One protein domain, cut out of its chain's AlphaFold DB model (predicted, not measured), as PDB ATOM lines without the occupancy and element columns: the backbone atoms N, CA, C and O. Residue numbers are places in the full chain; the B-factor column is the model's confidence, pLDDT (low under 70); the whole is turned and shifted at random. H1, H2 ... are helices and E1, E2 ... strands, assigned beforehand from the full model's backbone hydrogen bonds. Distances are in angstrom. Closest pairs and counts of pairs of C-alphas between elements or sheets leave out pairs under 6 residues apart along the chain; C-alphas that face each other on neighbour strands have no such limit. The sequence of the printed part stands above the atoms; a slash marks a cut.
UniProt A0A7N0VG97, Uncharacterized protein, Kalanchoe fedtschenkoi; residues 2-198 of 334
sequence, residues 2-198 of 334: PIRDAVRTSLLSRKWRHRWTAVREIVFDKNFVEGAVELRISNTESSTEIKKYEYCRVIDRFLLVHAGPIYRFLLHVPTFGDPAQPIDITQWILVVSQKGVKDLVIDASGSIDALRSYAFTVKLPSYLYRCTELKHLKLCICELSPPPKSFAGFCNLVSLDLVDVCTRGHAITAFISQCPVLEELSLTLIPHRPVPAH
ATOM      1  N   PRO A   2      19.492 -35.855 -34.211       58.16
ATOM      2  CA  PRO A   2      19.403 -35.286 -35.554       58.16
ATOM      3  C   PRO A   2      20.692 -35.511 -36.345       58.16
ATOM      4  O   PRO A   2      21.792 -35.463 -35.789       58.16
ATOM      5  N   ILE A   3      20.572 -35.728 -37.653       62.25
ATOM      6  CA  ILE A   3      21.715 -36.001 -38.535       62.25
ATOM      7  C   ILE A   3      22.771 -34.888 -38.477       62.25
ATOM      8  O   ILE A   3      23.970 -35.159 -38.505       62.25
ATOM      9  N   ARG A   4      22.334 -33.636 -38.286       61.50
ATOM     10  CA  ARG A   4      23.199 -32.465 -38.092       61.50
ATOM     11  C   ARG A   4      24.087 -32.614 -36.858       61.50
ATOM     12  O   ARG A   4      25.282 -32.331 -36.930       61.50
ATOM     13  N   ASP A   5      23.534 -33.110 -35.759       59.31
ATOM     14  CA  ASP A   5      24.262 -33.322 -34.509       59.31
ATOM     15  C   ASP A   5      25.139 -34.574 -34.593       59.31
ATOM     16  O   ASP A   5      26.262 -34.576 -34.093       59.31
ATOM     17  N   ALA A   6      24.702 -35.615 -35.312       59.81
ATOM     18  CA  ALA A   6      25.513 -36.801 -35.614       59.81
ATOM     19  C   ALA A   6      26.751 -36.471 -36.456       59.81
ATOM     20  O   ALA A   6      27.857 -36.922 -36.153       59.81
ATOM     21  N   VAL A   7      26.596 -35.618 -37.468       60.81
ATOM     22  CA  VAL A   7      27.707 -35.162 -38.308       60.81
ATOM     23  C   VAL A   7      28.600 -34.173 -37.548       60.81
ATOM     24  O   VAL A   7      29.821 -34.279 -37.633       60.81
ATOM     25  N   ARG A   8      28.050 -33.260 -36.737       60.69
ATOM     26  CA  ARG A   8      28.851 -32.338 -35.903       60.69
ATOM     27  C   ARG A   8      29.658 -33.068 -34.832       60.69
ATOM     28  O   ARG A   8      30.842 -32.792 -34.666       60.69
ATOM     29  N   THR A   9      29.066 -34.048 -34.158       57.22
ATOM     30  CA  THR A   9      29.768 -34.865 -33.154       57.22
ATOM     31  C   THR A   9      30.844 -35.760 -33.775       57.22
ATOM     32  O   THR A   9      31.837 -36.064 -33.114       57.22
ATOM     33  N   SER A  10      30.735 -36.094 -35.067       55.69
ATOM     34  CA  SER A  10      31.788 -36.798 -35.819       55.69
ATOM     35  C   SER A  10      33.101 -35.999 -35.938       55.69
ATOM     36  O   SER A  10      34.172 -36.593 -36.101       55.69
ATOM     37  N   LEU A  11      33.035 -34.666 -35.800       55.62
ATOM     38  CA  LEU A  11      34.197 -33.771 -35.771       55.62
ATOM     39  C   LEU A  11      34.873 -33.722 -34.393       55.62
ATOM     40  O   LEU A  11      36.051 -33.388 -34.314       55.62
ATOM     41  N   LEU A  12      34.163 -34.089 -33.320       52.84
ATOM     42  CA  LEU A  12      34.645 -33.953 -31.941       52.84
ATOM     43  C   LEU A  12      35.618 -35.064 -31.519       52.84
ATOM     44  O   LEU A  12      36.349 -34.905 -30.546       52.84
ATOM     45  N   SER A  13      35.643 -36.210 -32.210       47.47
ATOM     46  CA  SER A  13      36.558 -37.311 -31.877       47.47
ATOM     47  C   SER A  13      36.616 -38.381 -32.969       47.47
ATOM     48  O   SER A  13      35.602 -38.743 -33.567       47.47
ATOM     49  N   ARG A  14      37.798 -38.990 -33.163       54.81
ATOM     50  CA  ARG A  14      37.992 -40.150 -34.061       54.81
ATOM     51  C   ARG A  14      37.042 -41.315 -33.739       54.81
ATOM     52  O   ARG A  14      36.635 -42.023 -34.651       54.81
ATOM     53  N   LYS A  15      36.636 -41.481 -32.470       49.66
ATOM     54  CA  LYS A  15      35.670 -42.515 -32.044       49.66
ATOM     55  C   LYS A  15      34.239 -42.235 -32.522       49.66
ATOM     56  O   LYS A  15      33.465 -43.169 -32.688       49.66
ATOM     57  N   TRP A  16      33.887 -40.970 -32.751       52.25
ATOM     58  CA  TRP A  16      32.563 -40.550 -33.225       52.25
ATOM     59  C   TRP A  16      32.480 -40.432 -34.748       52.25
ATOM     60  O   TRP A  16      31.393 -40.546 -35.314       52.25
ATOM     61  N   ARG A  17      33.632 -40.326 -35.423       55.50
ATOM     62  CA  ARG A  17      33.767 -40.294 -36.887       55.50
ATOM     63  C   ARG A  17      33.087 -41.463 -37.617       55.50
ATOM     64  O   ARG A  17      32.696 -41.291 -38.764       55.50
ATOM     65  N   HIS A  18      32.911 -42.605 -36.948       57.56
ATOM     66  CA  HIS A  18      32.294 -43.819 -37.503       57.56
ATOM     67  C   HIS A  18      30.978 -44.219 -36.816       57.56
ATOM     68  O   HIS A  18      30.373 -45.213 -37.187       57.56
ATOM     69  N   ARG A  19      30.517 -43.484 -35.792       58.19
ATOM     70  CA  ARG A  19      29.271 -43.832 -35.080       58.19
ATOM     71  C   ARG A  19      28.022 -43.383 -35.829       58.19
ATOM     72  O   ARG A  19      26.977 -44.010 -35.695       58.19
ATOM     73  N   TRP A  20      28.130 -42.330 -36.634       63.66
ATOM     74  CA  TRP A  20      27.003 -41.827 -37.414       63.66
ATOM     75  C   TRP A  20      26.600 -42.775 -38.558       63.66
ATOM     76  O   TRP A  20      25.428 -42.828 -38.904       63.66
ATOM     77  N   THR A  21      27.519 -43.599 -39.077       61.69
ATOM     78  CA  THR A  21      27.219 -44.613 -40.111       61.69
ATOM     79  C   THR A  21      26.427 -45.815 -39.576       61.69
ATOM     80  O   THR A  21      25.979 -46.658 -40.352       61.69
ATOM     81  N   ALA A  22      26.245 -45.901 -38.252       65.06
ATOM     82  CA  ALA A  22      25.407 -46.890 -37.575       65.06
ATOM     83  C   ALA A  22      24.046 -46.317 -37.133       65.06
ATOM     84  O   ALA A  22      23.265 -47.012 -36.480       65.06
ATOM     85  N   VAL A  23      23.759 -45.050 -37.460       78.25
ATOM     86  CA  VAL A  23      22.485 -44.409 -37.130       78.25
ATOM     87  C   VAL A  23      21.368 -45.054 -37.946       78.25
ATOM     88  O   VAL A  23      21.417 -45.109 -39.167       78.25
ATOM     89  N   ARG A  24      20.346 -45.548 -37.249       85.88
ATOM     90  CA  ARG A  24      19.218 -46.266 -37.861       85.88
ATOM     91  C   ARG A  24      18.075 -45.340 -38.276       85.88
ATOM     92  O   ARG A  24      17.164 -45.780 -38.970       85.88
ATOM     93  N   GLU A  25      18.116 -44.093 -37.827       90.38
ATOM     94  CA  GLU A  25      17.103 -43.071 -38.066       90.38
ATOM     95  C   GLU A  25      17.736 -41.882 -38.787       90.38
ATOM     96  O   GLU A  25      18.552 -41.154 -38.225       90.38
ATOM     97  N   ILE A  26      17.356 -41.698 -40.043       90.62
ATOM     98  CA  ILE A  26      17.853 -40.630 -40.901       90.62
ATOM     99  C   ILE A  26      16.707 -39.661 -41.149       90.62
ATOM    100  O   ILE A  26      15.658 -40.049 -41.659       90.62
ATOM    101  N   VAL A  27      16.913 -38.405 -40.761       90.81
ATOM    102  CA  VAL A  27      15.898 -37.353 -40.820       90.81
ATOM    103  C   VAL A  27      16.483 -36.148 -41.541       90.81
ATOM    104  O   VAL A  27      17.376 -35.480 -41.021       90.81
ATOM    105  N   PHE A  28      15.966 -35.897 -42.738       90.44
ATOM    106  CA  PHE A  28      16.185 -34.703 -43.541       90.44
ATOM    107  C   PHE A  28      14.870 -33.913 -43.579       90.44
ATOM    108  O   PHE A  28      14.151 -33.964 -44.569       90.44
ATOM    109  N   ASP A  29      14.502 -33.271 -42.470       87.56
ATOM    110  CA  ASP A  29      13.249 -32.517 -42.318       87.56
ATOM    111  C   ASP A  29      13.345 -31.075 -42.863       87.56
ATOM    112  O   ASP A  29      14.369 -30.658 -43.407       87.56
ATOM    113  N   LYS A  30      12.271 -30.287 -42.716       83.69
ATOM    114  CA  LYS A  30      12.251 -28.861 -43.101       83.69
ATOM    115  C   LYS A  30      13.368 -28.067 -42.417       83.69
ATOM    116  O   LYS A  30      14.115 -27.357 -43.084       83.69
ATOM    117  N   ASN A  31      13.575 -28.306 -41.121       82.38
ATOM    118  CA  ASN A  31      14.641 -27.671 -40.341       82.38
ATOM    119  C   ASN A  31      16.042 -28.012 -40.874       82.38
ATOM    120  O   ASN A  31      16.962 -27.196 -40.792       82.38
ATOM    121  N   PHE A  32      16.242 -29.226 -41.396       81.19
ATOM    122  CA  PHE A  32      17.484 -29.601 -42.059       81.19
ATOM    123  C   PHE A  32      17.706 -28.781 -43.331       81.19
ATOM    124  O   PHE A  32      18.826 -28.317 -43.542       81.19
ATOM    125  N   VAL A  33      16.675 -28.571 -44.153       77.25
ATOM    126  CA  VAL A  33      16.779 -27.742 -45.366       77.25
ATOM    127  C   VAL A  33      17.138 -26.304 -45.000       77.25
ATOM    128  O   VAL A  33      18.165 -25.805 -45.462       77.25
ATOM    129  N   GLU A  34      16.384 -25.684 -44.094       73.50
ATOM    130  CA  GLU A  34      16.637 -24.322 -43.603       73.50
ATOM    131  C   GLU A  34      18.049 -24.212 -42.983       73.50
ATOM    132  O   GLU A  34      18.880 -23.384 -43.354       73.50
ATOM    133  N   GLY A  35      18.414 -25.139 -42.097       68.19
ATOM    134  CA  GLY A  35      19.675 -25.082 -41.359       68.19
ATOM    135  C   GLY A  35      20.934 -25.519 -42.121       68.19
ATOM    136  O   GLY A  35      22.039 -25.139 -41.718       68.19
ATOM    137  N   ALA A  36      20.825 -26.355 -43.156       62.81
ATOM    138  CA  ALA A  36      21.971 -26.865 -43.918       62.81
ATOM    139  C   ALA A  36      22.169 -26.146 -45.256       62.81
ATOM    140  O   ALA A  36      23.316 -26.021 -45.695       62.81
ATOM    141  N   VAL A  37      21.081 -25.688 -45.884       58.81
ATOM    142  CA  VAL A  37      21.097 -25.047 -47.205       58.81
ATOM    143  C   VAL A  37      21.042 -23.525 -47.071       58.81
ATOM    144  O   VAL A  37      21.836 -22.853 -47.721       58.81
ATOM    145  N   GLU A  38      20.215 -22.953 -46.188       56.22
ATOM    146  CA  GLU A  38      20.116 -21.484 -46.080       56.22
ATOM    147  C   GLU A  38      21.293 -20.868 -45.312       56.22
ATOM    148  O   GLU A  38      21.865 -19.882 -45.764       56.22
ATOM    149  N   LEU A  39      21.762 -21.498 -44.225       50.41
ATOM    150  CA  LEU A  39      22.920 -21.000 -43.456       50.41
ATOM    151  C   LEU A  39      24.276 -21.141 -44.171       50.41
ATOM    152  O   LEU A  39      25.242 -20.494 -43.780       50.41
ATOM    153  N   ARG A  40      24.396 -22.004 -45.191       50.69
ATOM    154  CA  ARG A  40      25.619 -22.099 -46.016       50.69
ATOM    155  C   ARG A  40      25.641 -21.093 -47.162       50.69
ATOM    156  O   ARG A  40      26.692 -20.896 -47.763       50.69
ATOM    157  N   ILE A  41      24.491 -20.495 -47.460       52.88
ATOM    158  CA  ILE A  41      24.257 -19.646 -48.628       52.88
ATOM    159  C   ILE A  41      23.746 -18.257 -48.180       52.88
ATOM    160  O   ILE A  41      23.251 -17.457 -48.968       52.88
ATOM    161  N   SER A  42      23.911 -17.912 -46.900       49.72
ATOM    162  CA  SER A  42      23.732 -16.546 -46.418       49.72
ATOM    163  C   SER A  42      24.932 -15.700 -46.859       49.72
ATOM    164  O   SER A  42      25.937 -15.662 -46.147       49.72
ATOM    165  N   ASN A  43      24.862 -15.128 -48.070       46.12
ATOM    166  CA  ASN A  43      25.358 -13.776 -48.412       46.12
ATOM    167  C   ASN A  43      25.385 -13.433 -49.913       46.12
ATOM    168  O   ASN A  43      25.934 -12.399 -50.285       46.12
ATOM    169  N   THR A  44      24.769 -14.215 -50.793       49.09
ATOM    170  CA  THR A  44      24.643 -13.822 -52.204       49.09
ATOM    171  C   THR A  44      23.302 -14.270 -52.758       49.09
ATOM    172  O   THR A  44      22.743 -15.262 -52.298       49.09
ATOM    173  N   GLU A  45      22.787 -13.536 -53.746       52.44
ATOM    174  CA  GLU A  45      21.688 -13.928 -54.640       52.44
ATOM    175  C   GLU A  45      22.056 -15.209 -55.415       52.44
ATOM    176  O   GLU A  45      22.243 -15.229 -56.627       52.44
ATOM    177  N   SER A  46      22.263 -16.311 -54.704       58.28
ATOM    178  CA  SER A  46      22.592 -17.599 -55.288       58.28
ATOM    179  C   SER A  46      21.358 -18.125 -56.014       58.28
ATOM    180  O   SER A  46      20.279 -18.205 -55.413       58.28
ATOM    181  N   SER A  47      21.523 -18.527 -57.270       73.75
ATOM    182  CA  SER A  47      20.460 -19.147 -58.055       73.75
ATOM    183  C   SER A  47      19.848 -20.352 -57.323       73.75
ATOM    184  O   SER A  47      20.531 -21.100 -56.617       73.75
ATOM    185  N   THR A  48      18.541 -20.562 -57.496       77.25
ATOM    186  CA  THR A  48      17.795 -21.718 -56.960       77.25
ATOM    187  C   THR A  48      18.451 -23.057 -57.304       77.25
ATOM    188  O   THR A  48      18.409 -23.989 -56.503       77.25
ATOM    189  N   GLU A  49      19.132 -23.124 -58.449       81.19
ATOM    190  CA  GLU A  49      19.897 -24.289 -58.898       81.19
ATOM    191  C   GLU A  49      21.083 -24.627 -57.990       81.19
ATOM    192  O   GLU A  49      21.344 -25.803 -57.740       81.19
ATOM    193  N   ILE A  50      21.774 -23.629 -57.425       82.06
ATOM    194  CA  ILE A  50      22.868 -23.872 -56.473       82.06
ATOM    195  C   ILE A  50      22.309 -24.496 -55.190       82.06
ATOM    196  O   ILE A  50      22.859 -25.479 -54.695       82.06
ATOM    197  N   LYS A  51      21.184 -23.976 -54.677       81.88
ATOM    198  CA  LYS A  51      20.513 -24.531 -53.487       81.88
ATOM    199  C   LYS A  51      20.072 -25.980 -53.721       81.88
ATOM    200  O   LYS A  51      20.329 -26.842 -52.878       81.88
ATOM    201  N   LYS A  52      19.481 -26.252 -54.890       85.44
ATOM    202  CA  LYS A  52      19.087 -27.596 -55.339       85.44
ATOM    203  C   LYS A  52      20.279 -28.546 -55.398       85.44
ATOM    204  O   LYS A  52      20.229 -29.621 -54.803       85.44
ATOM    205  N   TYR A  53      21.361 -28.137 -56.058       86.75
ATOM    206  CA  TYR A  53      22.582 -28.932 -56.175       86.75
ATOM    207  C   TYR A  53      23.194 -29.259 -54.806       86.75
ATOM    208  O   TYR A  53      23.518 -30.413 -54.534       86.75
ATOM    209  N   GLU A  54      23.319 -28.266 -53.924       84.56
ATOM    210  CA  GLU A  54      23.875 -28.445 -52.580       84.56
ATOM    211  C   GLU A  54      23.043 -29.407 -51.729       84.56
ATOM    212  O   GLU A  54      23.599 -30.304 -51.090       84.56
ATOM    213  N   TYR A  55      21.716 -29.264 -51.757       87.12
ATOM    214  CA  TYR A  55      20.799 -30.177 -51.083       87.12
ATOM    215  C   TYR A  55      20.981 -31.620 -51.574       87.12
ATOM    216  O   TYR A  55      21.234 -32.518 -50.763       87.12
ATOM    217  N   CYS A  56      20.952 -31.838 -52.895       89.94
ATOM    218  CA  CYS A  56      21.139 -33.167 -53.476       89.94
ATOM    219  C   CYS A  56      22.504 -33.759 -53.110       89.94
ATOM    220  O   CYS A  56      22.583 -34.885 -52.621       89.94
ATOM    221  N   ARG A  57      23.576 -32.966 -53.236       89.12
ATOM    222  CA  ARG A  57      24.947 -33.396 -52.939       89.12
ATOM    223  C   ARG A  57      25.108 -33.869 -51.498       89.12
ATOM    224  O   ARG A  57      25.856 -34.814 -51.239       89.12
ATOM    225  N   VAL A  58      24.461 -33.202 -50.539       87.81
ATOM    226  CA  VAL A  58      24.539 -33.603 -49.129       87.81
ATOM    227  C   VAL A  58      23.860 -34.952 -48.905       87.81
ATOM    228  O   VAL A  58      24.439 -35.802 -48.223       87.81
ATOM    229  N   ILE A  59      22.683 -35.169 -49.494       90.62
ATOM    230  CA  ILE A  59      21.951 -36.435 -49.371       90.62
ATOM    231  C   ILE A  59      22.703 -37.565 -50.073       90.62
ATOM    232  O   ILE A  59      22.933 -38.602 -49.453       90.62
ATOM    233  N   ASP A  60      23.170 -37.343 -51.305       91.44
ATOM    234  CA  ASP A  60      23.971 -38.308 -52.064       91.44
ATOM    235  C   ASP A  60      25.191 -38.754 -51.264       91.44
ATOM    236  O   ASP A  60      25.413 -39.946 -51.050       91.44
ATOM    237  N   ARG A  61      25.968 -37.790 -50.753       87.75
ATOM    238  CA  ARG A  61      27.173 -38.083 -49.976       87.75
ATOM    239  C   ARG A  61      26.847 -38.850 -48.704       87.75
ATOM    240  O   ARG A  61      27.616 -39.730 -48.325       87.75
ATOM    241  N   PHE A  62      25.752 -38.503 -48.034       86.69
ATOM    242  CA  PHE A  62      25.337 -39.189 -46.822       86.69
ATOM    243  C   PHE A  62      24.951 -40.643 -47.114       86.69
ATOM    244  O   PHE A  62      25.497 -41.554 -46.493       86.69
ATOM    245  N   LEU A  63      24.058 -40.867 -48.081       90.38
ATOM    246  CA  LEU A  63      23.585 -42.202 -48.444       90.38
ATOM    247  C   LEU A  63      24.710 -43.084 -48.997       90.38
ATOM    248  O   LEU A  63      24.750 -44.271 -48.684       90.38
ATOM    249  N   LEU A  64      25.656 -42.504 -49.744       88.50
ATOM    250  CA  LEU A  64      26.800 -43.218 -50.316       88.50
ATOM    251  C   LEU A  64      27.699 -43.855 -49.249       88.50
ATOM    252  O   LEU A  64      28.191 -44.964 -49.435       88.50
ATOM    253  N   VAL A  65      27.937 -43.161 -48.135       85.31
ATOM    254  CA  VAL A  65      28.862 -43.642 -47.092       85.31
ATOM    255  C   VAL A  65      28.143 -44.312 -45.915       85.31
ATOM    256  O   VAL A  65      28.793 -44.845 -45.013       85.31
ATOM    257  N   HIS A  66      26.805 -44.305 -45.904       85.94
ATOM    258  CA  HIS A  66      26.010 -44.949 -44.862       85.94
ATOM    259  C   HIS A  66      26.014 -46.473 -45.020       85.94
ATOM    260  O   HIS A  66      25.243 -47.057 -45.786       85.94
ATOM    261  N   ALA A  67      26.886 -47.149 -44.271       84.06
ATOM    262  CA  ALA A  67      27.035 -48.601 -44.346       84.06
ATOM    263  C   ALA A  67      25.917 -49.371 -43.613       84.06
ATOM    264  O   ALA A  67      25.484 -50.417 -44.098       84.06
ATOM    265  N   GLY A  68      25.433 -48.856 -42.479       87.06
ATOM    266  CA  GLY A  68      24.479 -49.550 -41.610       87.06
ATOM    267  C   GLY A  68      23.051 -49.648 -42.163       87.06
ATOM    268  O   GLY A  68      22.742 -49.076 -43.209       87.06
ATOM    269  N   PRO A  69      22.157 -50.365 -41.460       91.69
ATOM    270  CA  PRO A  69      20.736 -50.385 -41.789       91.69
ATOM    271  C   PRO A  69      20.084 -49.015 -41.557       91.69
ATOM    272  O   PRO A  69      20.564 -48.205 -40.762       91.69
ATOM    273  N   ILE A  70      18.962 -48.783 -42.235       94.56
ATOM    274  CA  ILE A  70      18.120 -47.592 -42.110       94.56
ATOM    275  C   ILE A  70      16.725 -48.093 -41.766       94.56
ATOM    276  O   ILE A  70      16.047 -48.628 -42.630       94.56
ATOM    277  N   TYR A  71      16.300 -47.948 -40.513       94.81
ATOM    278  CA  TYR A  71      14.967 -48.370 -40.072       94.81
ATOM    279  C   TYR A  71      13.938 -47.253 -40.184       94.81
ATOM    280  O   TYR A  71      12.769 -47.545 -40.417       94.81
ATOM    281  N   ARG A  72      14.368 -45.996 -40.050       96.25
ATOM    282  CA  ARG A  72      13.521 -44.821 -40.235       96.25
ATOM    283  C   ARG A  72      14.183 -43.849 -41.198       96.25
ATOM    284  O   ARG A  72      15.346 -43.497 -41.000       96.25
ATOM    285  N   PHE A  73      13.446 -43.430 -42.215       96.81
ATOM    286  CA  PHE A  73      13.901 -42.467 -43.208       96.81
ATOM    287  C   PHE A  73      12.831 -41.398 -43.422       96.81
ATOM    288  O   PHE A  73      11.745 -41.699 -43.912       96.81
ATOM    289  N   LEU A  74      13.144 -40.157 -43.057       96.50
ATOM    290  CA  LEU A  74      12.323 -38.987 -43.347       96.50
ATOM    291  C   LEU A  74      13.065 -38.099 -44.333       96.50
ATOM    292  O   LEU A  74      14.181 -37.658 -44.056       96.50
ATOM    293  N   LEU A  75      12.417 -37.821 -45.458       95.44
ATOM    294  CA  LEU A  75      12.918 -36.949 -46.507       95.44
ATOM    295  C   LEU A  75      11.898 -35.855 -46.805       95.44
ATOM    296  O   LEU A  75      10.856 -36.120 -47.399       95.44
ATOM    297  N   HIS A  76      12.220 -34.622 -46.434       92.38
ATOM    298  CA  HIS A  76      11.512 -33.443 -46.901       92.38
ATOM    299  C   HIS A  76      12.094 -33.001 -48.243       92.38
ATOM    300  O   HIS A  76      13.280 -32.681 -48.303       92.38
ATOM    301  N   VAL A  77      11.280 -32.981 -49.301       90.81
ATOM    302  CA  VAL A  77      11.684 -32.580 -50.653       90.81
ATOM    303  C   VAL A  77      11.232 -31.137 -50.903       90.81
ATOM    304  O   VAL A  77      10.044 -30.908 -51.137       90.81
ATOM    305  N   PRO A  78      12.147 -30.156 -50.854       86.06
ATOM    306  CA  PRO A  78      11.804 -28.760 -51.082       86.06
ATOM    307  C   PRO A  78      11.524 -28.476 -52.563       86.06
ATOM    308  O   PRO A  78      12.003 -29.169 -53.465       86.06
ATOM    309  N   THR A  79      10.789 -27.397 -52.817       81.31
ATOM    310  CA  THR A  79      10.613 -26.839 -54.160       81.31
ATOM    311  C   THR A  79      11.725 -25.825 -54.422       81.31
ATOM    312  O   THR A  79      11.793 -24.788 -53.766       81.31
ATOM    313  N   PHE A  80      12.606 -26.116 -55.381       78.12
ATOM    314  CA  PHE A  80      13.628 -25.180 -55.852       78.12
ATOM    315  C   PHE A  80      13.327 -24.774 -57.292       78.12
ATOM    316  O   PHE A  80      13.239 -25.643 -58.156       78.12
ATOM    317  N   GLY A  81      13.233 -23.470 -57.560       75.62
ATOM    318  CA  GLY A  81      13.049 -22.964 -58.921       75.62
ATOM    319  C   GLY A  81      11.695 -23.358 -59.515       75.62
ATOM    320  O   GLY A  81      10.668 -23.166 -58.867       75.62
ATOM    321  N   ASP A  82      11.709 -23.881 -60.744       77.25
ATOM    322  CA  ASP A  82      10.511 -24.277 -61.492       77.25
ATOM    323  C   ASP A  82       9.790 -25.479 -60.834       77.25
ATOM    324  O   ASP A  82      10.328 -26.592 -60.806       77.25
ATOM    325  N   PRO A  83       8.548 -25.301 -60.354       75.81
ATOM    326  CA  PRO A  83       7.743 -26.368 -59.762       75.81
ATOM    327  C   PRO A  83       7.419 -27.529 -60.714       75.81
ATOM    328  O   PRO A  83       7.091 -28.621 -60.246       75.81
ATOM    329  N   ALA A  84       7.524 -27.331 -62.034       78.06
ATOM    330  CA  ALA A  84       7.367 -28.393 -63.025       78.06
ATOM    331  C   ALA A  84       8.576 -29.350 -63.090       78.06
ATOM    332  O   ALA A  84       8.483 -30.416 -63.704       78.06
ATOM    333  N   GLN A  85       9.696 -29.005 -62.442       80.50
ATOM    334  CA  GLN A  85      10.934 -29.792 -62.428       80.50
ATOM    335  C   GLN A  85      11.331 -30.205 -60.998       80.50
ATOM    336  O   GLN A  85      12.363 -29.758 -60.473       80.50
ATOM    337  N   PRO A  86      10.531 -31.078 -60.352       84.12
ATOM    338  CA  PRO A  86      10.814 -31.556 -59.005       84.12
ATOM    339  C   PRO A  86      12.147 -32.314 -58.944       84.12
ATOM    340  O   PRO A  86      12.647 -32.833 -59.943       84.12
ATOM    341  N   ILE A  87      12.727 -32.385 -57.745       89.12
ATOM    342  CA  ILE A  87      13.944 -33.165 -57.491       89.12
ATOM    343  C   ILE A  87      13.662 -34.649 -57.757       89.12
ATOM    344  O   ILE A  87      12.691 -35.205 -57.241       89.12
ATOM    345  N   ASP A  88      14.530 -35.295 -58.538       91.50
ATOM    346  CA  ASP A  88      14.488 -36.743 -58.730       91.50
ATOM    347  C   ASP A  88      15.087 -37.453 -57.510       91.50
ATOM    348  O   ASP A  88      16.279 -37.350 -57.228       91.50
ATOM    349  N   ILE A  89      14.244 -38.197 -56.797       94.94
ATOM    350  CA  ILE A  89      14.624 -38.948 -55.596       94.94
ATOM    351  C   ILE A  89      14.879 -40.438 -55.882       94.94
ATOM    352  O   ILE A  89      15.037 -41.234 -54.955       94.94
ATOM    353  N   THR A  90      14.913 -40.849 -57.156       95.38
ATOM    354  CA  THR A  90      14.968 -42.259 -57.576       95.38
ATOM    355  C   THR A  90      16.130 -43.025 -56.951       95.38
ATOM    356  O   THR A  90      15.929 -44.109 -56.396       95.38
ATOM    357  N   GLN A  91      17.337 -42.457 -56.999       95.12
ATOM    358  CA  GLN A  91      18.540 -43.085 -56.444       95.12
ATOM    359  C   GLN A  91      18.481 -43.190 -54.916       95.12
ATOM    360  O   GLN A  91      18.922 -44.183 -54.340       95.12
ATOM    361  N   TRP A  92      17.881 -42.206 -54.246       96.69
ATOM    362  CA  TRP A  92      17.774 -42.202 -52.788       96.69
ATOM    363  C   TRP A  92      16.840 -43.301 -52.301       96.69
ATOM    364  O   TRP A  92      17.202 -44.073 -51.414       96.69
ATOM    365  N   ILE A  93      15.675 -43.438 -52.938       96.81
ATOM    366  CA  ILE A  93      14.729 -44.508 -52.608       96.81
ATOM    367  C   ILE A  93      15.302 -45.883 -52.963       96.81
ATOM    368  O   ILE A  93      15.092 -46.828 -52.207       96.81
ATOM    369  N   LEU A  94      16.076 -46.008 -54.049       96.00
ATOM    370  CA  LEU A  94      16.796 -47.245 -54.365       96.00
ATOM    371  C   LEU A  94      17.713 -47.666 -53.209       96.00
ATOM    372  O   LEU A  94      17.588 -48.793 -52.726       96.00
ATOM    373  N   VAL A  95      18.581 -46.773 -52.728       95.38
ATOM    374  CA  VAL A  95      19.502 -47.078 -51.619       95.38
ATOM    375  C   VAL A  95      18.733 -47.406 -50.338       95.38
ATOM    376  O   VAL A  95      19.017 -48.413 -49.693       95.38
ATOM    377  N   VAL A  96      17.728 -46.600 -49.980       95.69
ATOM    378  CA  VAL A  96      16.923 -46.806 -48.762       95.69
ATOM    379  C   VAL A  96      16.161 -48.133 -48.806       95.69
ATOM    380  O   VAL A  96      16.094 -48.833 -47.793       95.69
ATOM    381  N   SER A  97      15.660 -48.541 -49.976       95.50
ATOM    382  CA  SER A  97      14.931 -49.807 -50.135       95.50
ATOM    383  C   SER A  97      15.771 -51.045 -49.816       95.50
ATOM    384  O   SER A  97      15.231 -52.075 -49.428       95.50
ATOM    385  N   GLN A  98      17.099 -50.937 -49.907       94.94
ATOM    386  CA  GLN A  98      18.042 -52.025 -49.631       94.94
ATOM    387  C   GLN A  98      18.505 -52.066 -48.165       94.94
ATOM    388  O   GLN A  98      19.348 -52.884 -47.803       94.94
ATOM    389  N   LYS A  99      17.998 -51.164 -47.313       94.69
ATOM    390  CA  LYS A  99      18.534 -50.919 -45.963       94.69
ATOM    391  C   LYS A  99      17.593 -51.341 -44.826       94.69
ATOM    392  O   LYS A  99      17.901 -51.063 -43.666       94.69
ATOM    393  N   GLY A 100      16.498 -52.038 -45.144       94.75
ATOM    394  CA  GLY A 100      15.553 -52.590 -44.161       94.75
ATOM    395  C   GLY A 100      14.634 -51.540 -43.527       94.75
ATOM    396  O   GLY A 100      14.391 -51.581 -42.320       94.75
ATOM    397  N   VAL A 101      14.167 -50.566 -44.316       97.31
ATOM    398  CA  VAL A 101      13.320 -49.465 -43.828       97.31
ATOM    399  C   VAL A 101      11.965 -49.958 -43.323       97.31
ATOM    400  O   VAL A 101      11.289 -50.749 -43.978       97.31
ATOM    401  N   LYS A 102      11.579 -49.468 -42.140       97.94
ATOM    402  CA  LYS A 102      10.334 -49.800 -41.429       97.94
ATOM    403  C   LYS A 102       9.405 -48.597 -41.314       97.94
ATOM    404  O   LYS A 102       8.195 -48.772 -41.315       97.94
ATOM    405  N   ASP A 103       9.961 -47.398 -41.223       98.19
ATOM    406  CA  ASP A 103       9.227 -46.135 -41.211       98.19
ATOM    407  C   ASP A 103       9.786 -45.231 -42.313       98.19
ATOM    408  O   ASP A 103      10.973 -44.894 -42.310       98.19
ATOM    409  N   LEU A 104       8.946 -44.898 -43.289       98.44
ATOM    410  CA  LEU A 104       9.308 -44.077 -44.435       98.44
ATOM    411  C   LEU A 104       8.364 -42.884 -44.546       98.44
ATOM    412  O   LEU A 104       7.157 -43.044 -44.725       98.44
ATOM    413  N   VAL A 105       8.943 -41.688 -44.515       98.00
ATOM    414  CA  VAL A 105       8.239 -40.421 -44.697       98.00
ATOM    415  C   VAL A 105       8.852 -39.684 -45.882       98.00
ATOM    416  O   VAL A 105      10.043 -39.372 -45.872       98.00
ATOM    417  N   ILE A 106       8.040 -39.380 -46.892       96.88
ATOM    418  CA  ILE A 106       8.412 -38.494 -48.001       96.88
ATOM    419  C   ILE A 106       7.478 -37.294 -47.950       96.88
ATOM    420  O   ILE A 106       6.273 -37.427 -48.165       96.88
ATOM    421  N   ASP A 107       8.039 -36.135 -47.626       93.62
ATOM    422  CA  ASP A 107       7.293 -34.901 -47.426       93.62
ATOM    423  C   ASP A 107       7.654 -33.854 -48.476       93.62
ATOM    424  O   ASP A 107       8.635 -33.129 -48.327       93.62
ATOM    425  N   ALA A 108       6.848 -33.745 -49.528       89.50
ATOM    426  CA  ALA A 108       7.010 -32.716 -50.546       89.50
ATOM    427  C   ALA A 108       6.140 -31.468 -50.286       89.50
ATOM    428  O   ALA A 108       5.899 -30.678 -51.196       89.50
ATOM    429  N   SER A 109       5.660 -31.253 -49.052       81.94
ATOM    430  CA  SER A 109       5.014 -29.987 -48.689       81.94
ATOM    431  C   SER A 109       6.051 -28.865 -48.621       81.94
ATOM    432  O   SER A 109       6.805 -28.771 -47.656       81.94
ATOM    433  N   GLY A 110       6.129 -28.031 -49.661       68.44
ATOM    434  CA  GLY A 110       7.087 -26.922 -49.724       68.44
ATOM    435  C   GLY A 110       6.861 -25.832 -48.660       68.44
ATOM    436  O   GLY A 110       6.073 -25.995 -47.721       68.44
ATOM    437  N   SER A 111       7.555 -24.696 -48.812       56.12
ATOM    438  CA  SER A 111       7.170 -23.454 -48.127       56.12
ATOM    439  C   SER A 111       5.788 -23.003 -48.621       56.12
ATOM    440  O   SER A 111       5.298 -23.482 -49.645       56.12
ATOM    441  N   ILE A 112       5.145 -22.085 -47.900       46.28
ATOM    442  CA  ILE A 112       3.793 -21.569 -48.189       46.28
ATOM    443  C   ILE A 112       3.604 -21.133 -49.664       46.28
ATOM    444  O   ILE A 112       2.497 -21.230 -50.189       46.28
ATOM    445  N   ASP A 113       4.674 -20.764 -50.374       49.16
ATOM    446  CA  ASP A 113       4.636 -20.394 -51.796       49.16
ATOM    447  C   ASP A 113       4.425 -21.585 -52.751       49.16
ATOM    448  O   ASP A 113       3.802 -21.436 -53.803       49.16
ATOM    449  N   ALA A 114       4.862 -22.795 -52.381       50.44
ATOM    450  CA  ALA A 114       4.639 -24.011 -53.169       50.44
ATOM    451  C   ALA A 114       3.162 -24.441 -53.180       50.44
ATOM    452  O   ALA A 114       2.712 -25.040 -54.153       50.44
ATOM    453  N   LEU A 115       2.386 -24.079 -52.149       51.44
ATOM    454  CA  LEU A 115       0.937 -24.322 -52.108       51.44
ATOM    455  C   LEU A 115       0.177 -23.512 -53.172       51.44
ATOM    456  O   LEU A 115      -0.921 -23.897 -53.563       51.44
ATOM    457  N   ARG A 116       0.774 -22.424 -53.682       51.16
ATOM    458  CA  ARG A 116       0.250 -21.657 -54.824       51.16
ATOM    459  C   ARG A 116       0.686 -22.230 -56.171       51.16
ATOM    460  O   ARG A 116       0.095 -21.885 -57.192       51.16
ATOM    461  N   SER A 117       1.708 -23.092 -56.197       56.34
ATOM    462  CA  SER A 117       2.149 -23.738 -57.427       56.34
ATOM    463  C   SER A 117       1.426 -25.056 -57.651       56.34
ATOM    464  O   SER A 117       1.789 -26.128 -57.166       56.34
ATOM    465  N   TYR A 118       0.406 -24.959 -58.486       60.62
ATOM    466  CA  TYR A 118      -0.499 -26.029 -58.869       60.62
ATOM    467  C   TYR A 118       0.152 -27.247 -59.558       60.62
ATOM    468  O   TYR A 118      -0.528 -28.245 -59.778       60.62
ATOM    469  N   ALA A 119       1.449 -27.197 -59.890       65.56
ATOM    470  CA  ALA A 119       2.147 -28.232 -60.659       65.56
ATOM    471  C   ALA A 119       3.095 -29.126 -59.835       65.56
ATOM    472  O   ALA A 119       3.487 -30.192 -60.312       65.56
ATOM    473  N   PHE A 120       3.478 -28.737 -58.612       80.00
ATOM    474  CA  PHE A 120       4.533 -29.451 -57.885       80.00
ATOM    475  C   PHE A 120       4.047 -30.805 -57.360       80.00
ATOM    476  O   PHE A 120       3.164 -30.845 -56.509       80.00
ATOM    477  N   THR A 121       4.617 -31.912 -57.848       85.81
ATOM    478  CA  THR A 121       4.383 -33.276 -57.335       85.81
ATOM    479  C   THR A 121       5.654 -34.104 -57.456       85.81
ATOM    480  O   THR A 121       6.246 -34.164 -58.532       85.81
ATOM    481  N   VAL A 122       6.049 -34.810 -56.395       90.12
ATOM    482  CA  VAL A 122       7.198 -35.724 -56.460       90.12
ATOM    483  C   VAL A 122       6.758 -37.087 -56.986       90.12
ATOM    484  O   VAL A 122       5.919 -37.759 -56.387       90.12
ATOM    485  N   LYS A 123       7.340 -37.529 -58.104       91.44
ATOM    486  CA  LYS A 123       7.091 -38.867 -58.653       91.44
ATOM    487  C   LYS A 123       7.838 -39.914 -57.839       91.44
ATOM    488  O   LYS A 123       9.063 -39.888 -57.759       91.44
ATOM    489  N   LEU A 124       7.100 -40.854 -57.261       92.88
ATOM    490  CA  LEU A 124       7.683 -41.934 -56.477       92.88
ATOM    491  C   LEU A 124       8.175 -43.058 -57.397       92.88
ATOM    492  O   LEU A 124       7.400 -43.560 -58.225       92.88
ATOM    493  N   PRO A 125       9.439 -43.492 -57.258       92.19
ATOM    494  CA  PRO A 125       9.998 -44.562 -58.069       92.19
ATOM    495  C   PRO A 125       9.441 -45.928 -57.647       92.19
ATOM    496  O   PRO A 125       9.090 -46.153 -56.488       92.19
ATOM    497  N   SER A 126       9.463 -46.901 -58.563       91.62
ATOM    498  CA  SER A 126       9.019 -48.277 -58.276       91.62
ATOM    499  C   SER A 126       9.878 -49.001 -57.228       91.62
ATOM    500  O   SER A 126       9.468 -50.030 -56.693       91.62
ATOM    501  N   TYR A 127      11.060 -48.467 -56.897       94.38
ATOM    502  CA  TYR A 127      11.897 -48.949 -55.796       94.38
ATOM    503  C   TYR A 127      11.192 -48.888 -54.435       94.38
ATOM    504  O   TYR A 127      11.496 -49.718 -53.586       94.38
ATOM    505  N   LEU A 128      10.196 -48.010 -54.257       95.00
ATOM    506  CA  LEU A 128       9.363 -47.960 -53.049       95.00
ATOM    507  C   LEU A 128       8.730 -49.325 -52.718       95.00
ATOM    508  O   LEU A 128       8.703 -49.741 -51.563       95.00
ATOM    509  N   TYR A 129       8.288 -50.059 -53.741       94.06
ATOM    510  CA  TYR A 129       7.654 -51.375 -53.602       94.06
ATOM    511  C   TYR A 129       8.618 -52.491 -53.172       94.06
ATOM    512  O   TYR A 129       8.180 -53.597 -52.870       94.06
ATOM    513  N   ARG A 130       9.932 -52.224 -53.139       94.38
ATOM    514  CA  ARG A 130      10.946 -53.168 -52.635       94.38
ATOM    515  C   ARG A 130      11.148 -53.075 -51.123       94.38
ATOM    516  O   ARG A 130      11.815 -53.933 -50.557       94.38
ATOM    517  N   CYS A 131      10.577 -52.068 -50.465       95.19
ATOM    518  CA  CYS A 131      10.679 -51.885 -49.021       95.19
ATOM    519  C   CYS A 131       9.733 -52.853 -48.275       95.19
ATOM    520  O   CYS A 131       8.700 -52.455 -47.742       95.19
ATOM    521  N   THR A 132      10.063 -54.146 -48.259       93.00
ATOM    522  CA  THR A 132       9.201 -55.224 -47.728       93.00
ATOM    523  C   THR A 132       9.038 -55.210 -46.203       93.00
ATOM    524  O   THR A 132       8.078 -55.773 -45.676       93.00
ATOM    525  N   GLU A 133       9.945 -54.550 -45.479       96.25
ATOM    526  CA  GLU A 133       9.892 -54.393 -44.019       96.25
ATOM    527  C   GLU A 133       9.057 -53.185 -43.551       96.25
ATOM    528  O   GLU A 133       8.951 -52.959 -42.342       96.25
ATOM    529  N   LEU A 134       8.448 -52.418 -44.470       97.88
ATOM    530  CA  LEU A 134       7.675 -51.222 -44.122       97.88
ATOM    531  C   LEU A 134       6.515 -51.536 -43.177       97.88
ATOM    532  O   LEU A 134       5.674 -52.382 -43.466       97.88
ATOM    533  N   LYS A 135       6.464 -50.776 -42.082       98.38
ATOM    534  CA  LYS A 135       5.397 -50.744 -41.079       98.38
ATOM    535  C   LYS A 135       4.620 -49.435 -41.096       98.38
ATOM    536  O   LYS A 135       3.410 -49.452 -40.891       98.38
ATOM    537  N   HIS A 136       5.304 -48.328 -41.369       98.62
ATOM    538  CA  HIS A 136       4.718 -46.995 -41.424       98.62
ATOM    539  C   HIS A 136       5.138 -46.314 -42.724       98.62
ATOM    540  O   HIS A 136       6.324 -46.284 -43.062       98.62
ATOM    541  N   LEU A 137       4.159 -45.789 -43.457       98.44
ATOM    542  CA  LEU A 137       4.386 -45.050 -44.690       98.44
ATOM    543  C   LEU A 137       3.601 -43.744 -44.649       98.44
ATOM    544  O   LEU A 137       2.373 -43.763 -44.558       98.44
ATOM    545  N   LYS A 138       4.314 -42.623 -44.762       98.00
ATOM    546  CA  LYS A 138       3.725 -41.301 -44.948       98.00
ATOM    547  C   LYS A 138       4.208 -40.674 -46.245       98.00
ATOM    548  O   LYS A 138       5.410 -40.522 -46.454       98.00
ATOM    549  N   LEU A 139       3.270 -40.270 -47.090       96.44
ATOM    550  CA  LEU A 139       3.545 -39.614 -48.365       96.44
ATOM    551  C   LEU A 139       2.772 -38.302 -48.427       96.44
ATOM    552  O   LEU A 139       1.567 -38.288 -48.193       96.44
ATOM    553  N   CYS A 140       3.459 -37.211 -48.750       93.44
ATOM    554  CA  CYS A 140       2.867 -35.885 -48.883       93.44
ATOM    555  C   CYS A 140       3.226 -35.294 -50.248       93.44
ATOM    556  O   CYS A 140       4.410 -35.241 -50.582       93.44
ATOM    557  N   ILE A 141       2.228 -34.866 -51.027       89.44
ATOM    558  CA  ILE A 141       2.371 -34.232 -52.353       89.44
ATOM    559  C   ILE A 141       3.198 -35.106 -53.322       89.44
ATOM    560  O   ILE A 141       4.210 -34.704 -53.904       89.44
ATOM    561  N   CYS A 142       2.769 -36.360 -53.479       90.19
ATOM    562  CA  CYS A 142       3.471 -37.384 -54.256       90.19
ATOM    563  C   CYS A 142       2.590 -38.003 -55.359       90.19
ATOM    564  O   CYS A 142       1.377 -38.121 -55.206       90.19
ATOM    565  N   GLU A 143       3.203 -38.468 -56.450       90.25
ATOM    566  CA  GLU A 143       2.571 -39.325 -57.464       90.25
ATOM    567  C   GLU A 143       3.072 -40.757 -57.265       90.25
ATOM    568  O   GLU A 143       4.256 -41.048 -57.453       90.25
ATOM    569  N   LEU A 144       2.169 -41.666 -56.898       88.94
ATOM    570  CA  LEU A 144       2.461 -43.092 -56.819       88.94
ATOM    571  C   LEU A 144       2.471 -43.704 -58.225       88.94
ATOM    572  O   LEU A 144       1.446 -43.763 -58.912       88.94
ATOM    573  N   SER A 145       3.634 -44.213 -58.629       86.56
ATOM    574  CA  SER A 145       3.752 -45.066 -59.815       86.56
ATOM    575  C   SER A 145       2.998 -46.383 -59.602       86.56
ATOM    576  O   SER A 145       3.000 -46.879 -58.478       86.56
ATOM    577  N   PRO A 146       2.408 -47.008 -60.636       83.69
ATOM    578  CA  PRO A 146       1.763 -48.311 -60.493       83.69
ATOM    579  C   PRO A 146       2.709 -49.379 -59.915       83.69
ATOM    580  O   PRO A 146       3.897 -49.388 -60.265       83.69
ATOM    581  N   PRO A 147       2.210 -50.286 -59.058       85.31
ATOM    582  CA  PRO A 147       3.019 -51.377 -58.534       85.31
ATOM    583  C   PRO A 147       3.461 -52.326 -59.662       85.31
ATOM    584  O   PRO A 147       2.694 -52.581 -60.597       85.31
ATOM    585  N   PRO A 148       4.690 -52.873 -59.610       86.00
ATOM    586  CA  PRO A 148       5.121 -53.894 -60.558       86.00
ATOM    587  C   PRO A 148       4.318 -55.186 -60.361       86.00
ATOM    588  O   PRO A 148       3.872 -55.487 -59.258       86.00
ATOM    589  N   LYS A 149       4.189 -56.009 -61.411       84.25
ATOM    590  CA  LYS A 149       3.434 -57.281 -61.357       84.25
ATOM    591  C   LYS A 149       3.931 -58.258 -60.283       84.25
ATOM    592  O   LYS A 149       3.166 -59.088 -59.817       84.25
ATOM    593  N   SER A 150       5.209 -58.175 -59.915       85.94
ATOM    594  CA  SER A 150       5.830 -58.999 -58.873       85.94
ATOM    595  C   SER A 150       5.579 -58.494 -57.450       85.94
ATOM    596  O   SER A 150       6.046 -59.114 -56.498       85.94
ATOM    597  N   PHE A 151       4.902 -57.356 -57.282       88.62
ATOM    598  CA  PHE A 151       4.647 -56.789 -55.968       88.62
ATOM    599  C   PHE A 151       3.592 -57.612 -55.225       88.62
ATOM    600  O   PHE A 151       2.419 -57.613 -55.586       88.62
ATOM    601  N   ALA A 152       4.024 -58.292 -54.163       87.19
ATOM    602  CA  ALA A 152       3.167 -59.117 -53.311       87.19
ATOM    603  C   ALA A 152       2.376 -58.309 -52.261       87.19
ATOM    604  O   ALA A 152       1.657 -58.891 -51.453       87.19
ATOM    605  N   GLY A 153       2.510 -56.981 -52.266       91.88
ATOM    606  CA  GLY A 153       1.922 -56.101 -51.264       91.88
ATOM    607  C   GLY A 153       2.867 -55.748 -50.117       91.88
ATOM    608  O   GLY A 153       3.933 -56.340 -49.940       91.88
ATOM    609  N   PHE A 154       2.468 -54.758 -49.320       95.56
ATOM    610  CA  PHE A 154       3.173 -54.383 -48.098       95.56
ATOM    611  C   PHE A 154       2.641 -55.205 -46.919       95.56
ATOM    612  O   PHE A 154       1.810 -54.752 -46.134       95.56
ATOM    613  N   CYS A 155       3.130 -56.439 -46.787       95.12
ATOM    614  CA  CYS A 155       2.632 -57.410 -45.803       95.12
ATOM    615  C   CYS A 155       2.886 -57.039 -44.332       95.12
ATOM    616  O   CYS A 155       2.350 -57.705 -43.452       95.12
ATOM    617  N   ASN A 156       3.694 -56.009 -44.064       96.88
ATOM    618  CA  ASN A 156       4.028 -55.538 -42.718       96.88
ATOM    619  C   ASN A 156       3.463 -54.142 -42.406       96.88
ATOM    620  O   ASN A 156       3.679 -53.652 -41.298       96.88
ATOM    621  N   LEU A 157       2.770 -53.498 -43.357       98.31
ATOM    622  CA  LEU A 157       2.357 -52.101 -43.234       98.31
ATOM    623  C   LEU A 157       1.145 -51.968 -42.315       98.31
ATOM    624  O   LEU A 157       0.043 -52.370 -42.671       98.31
ATOM    625  N   VAL A 158       1.374 -51.374 -41.147       98.38
ATOM    626  CA  VAL A 158       0.378 -51.151 -40.091       98.38
ATOM    627  C   VAL A 158      -0.266 -49.773 -40.228       98.38
ATOM    628  O   VAL A 158      -1.454 -49.630 -39.957       98.38
ATOM    629  N   SER A 159       0.490 -48.769 -40.680       98.62
ATOM    630  CA  SER A 159       0.029 -47.381 -40.786       98.62
ATOM    631  C   SER A 159       0.335 -46.787 -42.154       98.62
ATOM    632  O   SER A 159       1.478 -46.826 -42.615       98.62
ATOM    633  N   LEU A 160      -0.672 -46.150 -42.750       98.38
ATOM    634  CA  LEU A 160      -0.588 -45.465 -44.035       98.38
ATOM    635  C   LEU A 160      -1.191 -44.057 -43.934       98.38
ATOM    636  O   LEU A 160      -2.381 -43.914 -43.667       98.38
ATOM    637  N   ASP A 161      -0.376 -43.025 -44.163       97.81
ATOM    638  CA  ASP A 161      -0.789 -41.614 -44.182       97.81
ATOM    639  C   ASP A 161      -0.496 -41.000 -45.555       97.81
ATOM    640  O   ASP A 161       0.659 -40.868 -45.964       97.81
ATOM    641  N   LEU A 162      -1.546 -40.651 -46.293       94.94
ATOM    642  CA  LEU A 162      -1.458 -40.109 -47.643       94.94
ATOM    643  C   LEU A 162      -2.046 -38.704 -47.666       94.94
ATOM    644  O   LEU A 162      -3.251 -38.522 -47.505       94.94
ATOM    645  N   VAL A 163      -1.185 -37.721 -47.902       92.00
ATOM    646  CA  VAL A 163      -1.540 -36.307 -47.998       92.00
ATOM    647  C   VAL A 163      -1.341 -35.852 -49.440       92.00
ATOM    648  O   VAL A 163      -0.218 -35.778 -49.927       92.00
ATOM    649  N   ASP A 164      -2.436 -35.566 -50.136       87.44
ATOM    650  CA  ASP A 164      -2.448 -35.066 -51.513       87.44
ATOM    651  C   ASP A 164      -1.651 -35.958 -52.487       87.44
ATOM    652  O   ASP A 164      -0.786 -35.521 -53.255       87.44
ATOM    653  N   VAL A 165      -1.905 -37.264 -52.378       88.38
ATOM    654  CA  VAL A 165      -1.229 -38.295 -53.166       88.38
ATOM    655  C   VAL A 165      -2.073 -38.667 -54.376       88.38
ATOM    656  O   VAL A 165      -3.199 -39.150 -54.251       88.38
ATOM    657  N   CYS A 166      -1.494 -38.500 -55.561       83.88
ATOM    658  CA  CYS A 166      -2.116 -38.873 -56.824       83.88
ATOM    659  C   CYS A 166      -1.696 -40.291 -57.235       83.88
ATOM    660  O   CYS A 166      -0.540 -40.688 -57.086       83.88
ATOM    661  N   THR A 167      -2.625 -41.047 -57.815       79.75
ATOM    662  CA  THR A 167      -2.357 -42.347 -58.450       79.75
ATOM    663  C   THR A 167      -2.818 -42.293 -59.901       79.75
ATOM    664  O   THR A 167      -3.819 -41.648 -60.218       79.75
ATOM    665  N   ARG A 168      -2.118 -42.985 -60.806       72.56
ATOM    666  CA  ARG A 168      -2.615 -43.140 -62.182       72.56
ATOM    667  C   ARG A 168      -3.873 -44.001 -62.178       72.56
ATOM    668  O   ARG A 168      -3.880 -45.067 -61.569       72.56
ATOM    669  N   GLY A 169      -4.923 -43.532 -62.853       66.50
ATOM    670  CA  GLY A 169      -6.183 -44.268 -62.990       66.50
ATOM    671  C   GLY A 169      -6.914 -44.530 -61.670       66.50
ATOM    672  O   GLY A 169      -7.583 -45.548 -61.560       66.50
ATOM    673  N   HIS A 170      -6.762 -43.658 -60.663       67.81
ATOM    674  CA  HIS A 170      -7.423 -43.799 -59.355       67.81
ATOM    675  C   HIS A 170      -7.110 -45.128 -58.638       67.81
ATOM    676  O   HIS A 170      -7.922 -45.655 -57.880       67.81
ATOM    677  N   ALA A 171      -5.903 -45.665 -58.835       81.38
ATOM    678  CA  ALA A 171      -5.458 -46.946 -58.284       81.38
ATOM    679  C   ALA A 171      -5.245 -46.960 -56.753       81.38
ATOM    680  O   ALA A 171      -4.641 -47.894 -56.227       81.38
ATOM    681  N   ILE A 172      -5.737 -45.959 -56.016       85.81
ATOM    682  CA  ILE A 172      -5.589 -45.880 -54.559       85.81
ATOM    683  C   ILE A 172      -6.265 -47.056 -53.843       85.81
ATOM    684  O   ILE A 172      -5.675 -47.655 -52.950       85.81
ATOM    685  N   THR A 173      -7.453 -47.457 -54.298       86.75
ATOM    686  CA  THR A 173      -8.172 -48.631 -53.781       86.75
ATOM    687  C   THR A 173      -7.347 -49.909 -53.947       86.75
ATOM    688  O   THR A 173      -7.243 -50.712 -53.020       86.75
ATOM    689  N   ALA A 174      -6.711 -50.077 -55.112       87.56
ATOM    690  CA  ALA A 174      -5.853 -51.224 -55.401       87.56
ATOM    691  C   ALA A 174      -4.552 -51.200 -54.583       87.56
ATOM    692  O   ALA A 174      -4.042 -52.246 -54.199       87.56
ATOM    693  N   PHE A 175      -4.016 -50.014 -54.291       89.75
ATOM    694  CA  PHE A 175      -2.864 -49.868 -53.407       89.75
ATOM    695  C   PHE A 175      -3.208 -50.260 -51.961       89.75
ATOM    696  O   PHE A 175      -2.474 -51.017 -51.328       89.75
ATOM    697  N   ILE A 176      -4.351 -49.797 -51.444       91.62
ATOM    698  CA  ILE A 176      -4.802 -50.118 -50.081       91.62
ATOM    699  C   ILE A 176      -5.065 -51.623 -49.933       91.62
ATOM    700  O   ILE A 176      -4.661 -52.213 -48.933       91.62
ATOM    701  N   SER A 177      -5.666 -52.275 -50.937       90.44
ATOM    702  CA  SER A 177      -5.939 -53.722 -50.886       90.44
ATOM    703  C   SER A 177      -4.676 -54.591 -50.857       90.44
ATOM    704  O   SER A 177      -4.731 -55.752 -50.455       90.44
ATOM    705  N   GLN A 178      -3.523 -54.028 -51.224       92.25
ATOM    706  CA  GLN A 178      -2.211 -54.670 -51.140       92.25
ATOM    707  C   GLN A 178      -1.542 -54.507 -49.759       92.25
ATOM    708  O   GLN A 178      -0.377 -54.868 -49.594       92.25
ATOM    709  N   CYS A 179      -2.256 -53.988 -48.755       95.31
ATOM    710  CA  CYS A 179      -1.770 -53.784 -47.386       95.31
ATOM    711  C   CYS A 179      -2.596 -54.631 -46.384       95.31
ATOM    712  O   CYS A 179      -3.464 -54.102 -45.689       95.31
ATOM    713  N   PRO A 180      -2.376 -55.959 -46.291       94.19
ATOM    714  CA  PRO A 180      -3.288 -56.882 -45.595       94.19
ATOM    715  C   PRO A 180      -3.340 -56.724 -44.064       94.19
ATOM    716  O   PRO A 180      -4.316 -57.134 -43.429       94.19
ATOM    717  N   VAL A 181      -2.303 -56.145 -43.457       97.00
ATOM    718  CA  VAL A 181      -2.188 -55.948 -41.997       97.00
ATOM    719  C   VAL A 181      -2.413 -54.493 -41.574       97.00
ATOM    720  O   VAL A 181      -2.095 -54.135 -40.445       97.00
ATOM    721  N   LEU A 182      -2.956 -53.661 -42.469       98.12
ATOM    722  CA  LEU A 182      -3.176 -52.242 -42.215       98.12
ATOM    723  C   LEU A 182      -4.173 -52.040 -41.069       98.12
ATOM    724  O   LEU A 182      -5.298 -52.530 -41.136       98.12
ATOM    725  N   GLU A 183      -3.757 -51.302 -40.041       98.06
ATOM    726  CA  GLU A 183      -4.572 -50.960 -38.872       98.06
ATOM    727  C   GLU A 183      -4.988 -49.484 -38.876       98.06
ATOM    728  O   GLU A 183      -6.086 -49.157 -38.422       98.06
ATOM    729  N   GLU A 184      -4.158 -48.601 -39.437       98.25
ATOM    730  CA  GLU A 184      -4.405 -47.160 -39.498       98.25
ATOM    731  C   GLU A 184      -4.290 -46.626 -40.929       98.25
ATOM    732  O   GLU A 184      -3.258 -46.777 -41.586       98.25
ATOM    733  N   LEU A 185      -5.340 -45.948 -41.393       97.50
ATOM    734  CA  LEU A 185      -5.388 -45.281 -42.692       97.50
ATOM    735  C   LEU A 185      -5.785 -43.815 -42.522       97.50
ATOM    736  O   LEU A 185      -6.823 -43.505 -41.940       97.50
ATOM    737  N   SER A 186      -4.973 -42.919 -43.073       96.06
ATOM    738  CA  SER A 186      -5.239 -41.487 -43.179       96.06
ATOM    739  C   SER A 186      -5.161 -41.061 -44.643       96.06
ATOM    740  O   SER A 186      -4.154 -41.293 -45.309       96.06
ATOM    741  N   LEU A 187      -6.236 -40.458 -45.148       92.62
ATOM    742  CA  LEU A 187      -6.327 -39.873 -46.485       92.62
ATOM    743  C   LEU A 187      -6.666 -38.393 -46.329       92.62
ATOM    744  O   LEU A 187      -7.733 -38.063 -45.828       92.62
ATOM    745  N   THR A 188      -5.774 -37.501 -46.734       90.00
ATOM    746  CA  THR A 188      -5.965 -36.047 -46.644       90.00
ATOM    747  C   THR A 188      -5.751 -35.438 -48.021       90.00
ATOM    748  O   THR A 188      -4.762 -35.773 -48.668       90.00
ATOM    749  N   LEU A 189      -6.620 -34.544 -48.486       85.12
ATOM    750  CA  LEU A 189      -6.264 -33.634 -49.584       85.12
ATOM    751  C   LEU A 189      -5.959 -32.250 -49.016       85.12
ATOM    752  O   LEU A 189      -6.407 -31.906 -47.928       85.12
ATOM    753  N   ILE A 190      -5.176 -31.460 -49.741       81.19
ATOM    754  CA  ILE A 190      -4.932 -30.072 -49.363       81.19
ATOM    755  C   ILE A 190      -5.965 -29.207 -50.102       81.19
ATOM    756  O   ILE A 190      -6.053 -29.289 -51.334       81.19
ATOM    757  N   PRO A 191      -6.756 -28.382 -49.390       70.31
ATOM    758  CA  PRO A 191      -7.703 -27.467 -50.018       70.31
ATOM    759  C   PRO A 191      -7.034 -26.564 -51.063       70.31
ATOM    760  O   PRO A 191      -5.865 -26.202 -50.939       70.31
ATOM    761  N   HIS A 192      -7.790 -26.170 -52.090       66.25
ATOM    762  CA  HIS A 192      -7.371 -25.233 -53.148       66.25
ATOM    763  C   HIS A 192      -6.254 -25.698 -54.095       66.25
ATOM    764  O   HIS A 192      -5.923 -24.971 -55.034       66.25
ATOM    765  N   ARG A 193      -5.730 -26.923 -53.956       67.88
ATOM    766  CA  ARG A 193      -4.898 -27.524 -55.002       67.88
ATOM    767  C   ARG A 193      -5.796 -28.097 -56.113       67.88
ATOM    768  O   ARG A 193      -6.681 -28.907 -55.827       67.88
ATOM    769  N   PRO A 194      -5.598 -27.729 -57.391       59.31
ATOM    770  CA  PRO A 194      -6.299 -28.329 -58.511       59.31
ATOM    771  C   PRO A 194      -5.736 -29.731 -58.717       59.31
ATOM    772  O   PRO A 194      -4.803 -29.964 -59.477       59.31
ATOM    773  N   VAL A 195      -6.296 -30.693 -57.998       58.22
ATOM    774  CA  VAL A 195      -6.015 -32.095 -58.266       58.22
ATOM    775  C   VAL A 195      -6.772 -32.463 -59.555       58.22
ATOM    776  O   VAL A 195      -7.967 -32.169 -59.657       58.22
ATOM    777  N   PRO A 196      -6.135 -33.111 -60.545       51.41
ATOM    778  CA  PRO A 196      -6.761 -33.443 -61.833       51.41
ATOM    779  C   PRO A 196      -7.870 -34.509 -61.741       51.41
ATOM    780  O   PRO A 196      -8.467 -34.878 -62.746       51.41
ATOM    781  N   ALA A 197      -8.143 -35.041 -60.549       58.66
ATOM    782  CA  ALA A 197      -9.080 -36.134 -60.352       58.66
ATOM    783  C   ALA A 197     -10.522 -35.627 -60.207       58.66
ATOM    784  O   ALA A 197     -10.857 -34.998 -59.200       58.66
ATOM    785  N   HIS A 198     -11.376 -35.964 -61.176       65.81
ATOM    786  CA  HIS A 198     -12.826 -35.958 -60.992       65.81
ATOM    787  C   HIS A 198     -13.216 -36.782 -59.755       65.81
ATOM    788  O   HIS A 198     -12.468 -37.691 -59.370       65.81
TER     789      HIS A 198
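Overview. This is residues 2 to 198 of the 334 residues of an uncharacterized protein of Kalanchoe fedtschenkoi (UniProt A0A7N0VG97). The chain is wound in stacked turns, a short solenoid in which E1, E2, E3, E5, E7 and E8 lie side by side as one wall. The stretches that run back between these strands hold H3, H4, H5 and H6 and the short strand pair E4 and E6, which form a broken row behind the wall, while H1 and H2 sit at the E1 end. The printed part has 197 residues, with six named helices and eight named strands in the order H1 E1 H2 H3 E2 H4 E3 E4 H5 E5 E6 E7 H6 E8; the larger sheet runs E1 E2 E3 E5 E7 E8 and the smaller one E4 E6, both parallel throughout. The class is mixed, helices and strands, with under half of the residues in named elements. The whole is compact, with a radius of gyration of the C-alphas of 17.5 A and spans of 51 by 38 by 25 A.

Along the chain. H1, residues 3 to 10, begins with C-alpha 3 at (21.715, -36.001, -38.535) and is 10.5 A long. E1 is residues 25 to 28, 10.0 A, and H2 residues 30 to 38, 11.2 A. H3, residues 48 to 65, is the longest helix at 26.5 A. E2 is residues 72 to 76, 13.3 A; H4 residues 90 to 97, 10.6 A; E3 residues 103 to 107, 13.0 A, with C-alpha 103 at (9.227, -46.135, -41.211). E4 is residues 122 to 124, 6.2 A; H5 residues 126 to 130, 7.7 A; E5 residues 136 to 140, 13.5 A; E6 residues 142 to 144, 6.3 A. E7 is residues 159 to 163, 13.3 A, and H6 residues 172 to 177, 8.7 A. E8, residues 184 to 188, 13.3 A, ends with C-alpha 188 at (-5.965, -36.047, -46.644).

Arrangement. In the larger sheet, N 26 and O 72 of E1 and E2 are 2.9 A apart, within hydrogen-bond range. So are N 73 and O 103 of E2 and E3, 2.9 A; N 106 and O 138 of E3 and E5, 2.9 A; N 139 and O 161 of E5 and E7, 2.9 A; and N 186 and O 160 of E7 and E8, 2.8 A. Three strand-helix-strand units, parallel neighbour strands with helices between, have right-handed crossovers: E1, H2 H3, E2; E2, H4, E3; and E7, H6, E8. H1 only grazes this sheet with residues 3 to 4, and H4 with residues 92 to 97. H2 touches H3, with residues 51 to 55 of H3 alone; the closest C-alphas, of Val 37 and Lys 51, are 6.3 A apart. H3 touches H4 at a shallow tilt of 30 degrees, the same way, with the C-alphas of Leu 63 and Val 95 closest at 7.1 A. H4 touches H5, where the C-alphas of Leu 94 and Tyr 127 are closest at 5.4 A. H5 and H6 are apart, and neither is on the larger sheet. E4 and E6 are parallel at 28 degrees, with N 143 and O 122 2.8 A apart. In H1, H2, H3, H4 and H6 every O i to N i+4 pair is within hydrogen-bond range; in H5 it is 0 of 1, against 2 of 2 for O i to N i+3.

Size, cuts and confidence. The two C-alphas farthest apart, of Arg 14 and His 198, are 57.7 A apart. The printed part has no cut. The links H1 to E1, E2 to H4, E3 to E4 and E6 to E7 are long. The mean pLDDT of the printed part is 81.3; it is under 70 at residues 2 to 22, 35 to 46, 110 to 119, 169 to 170 and 192 to 198.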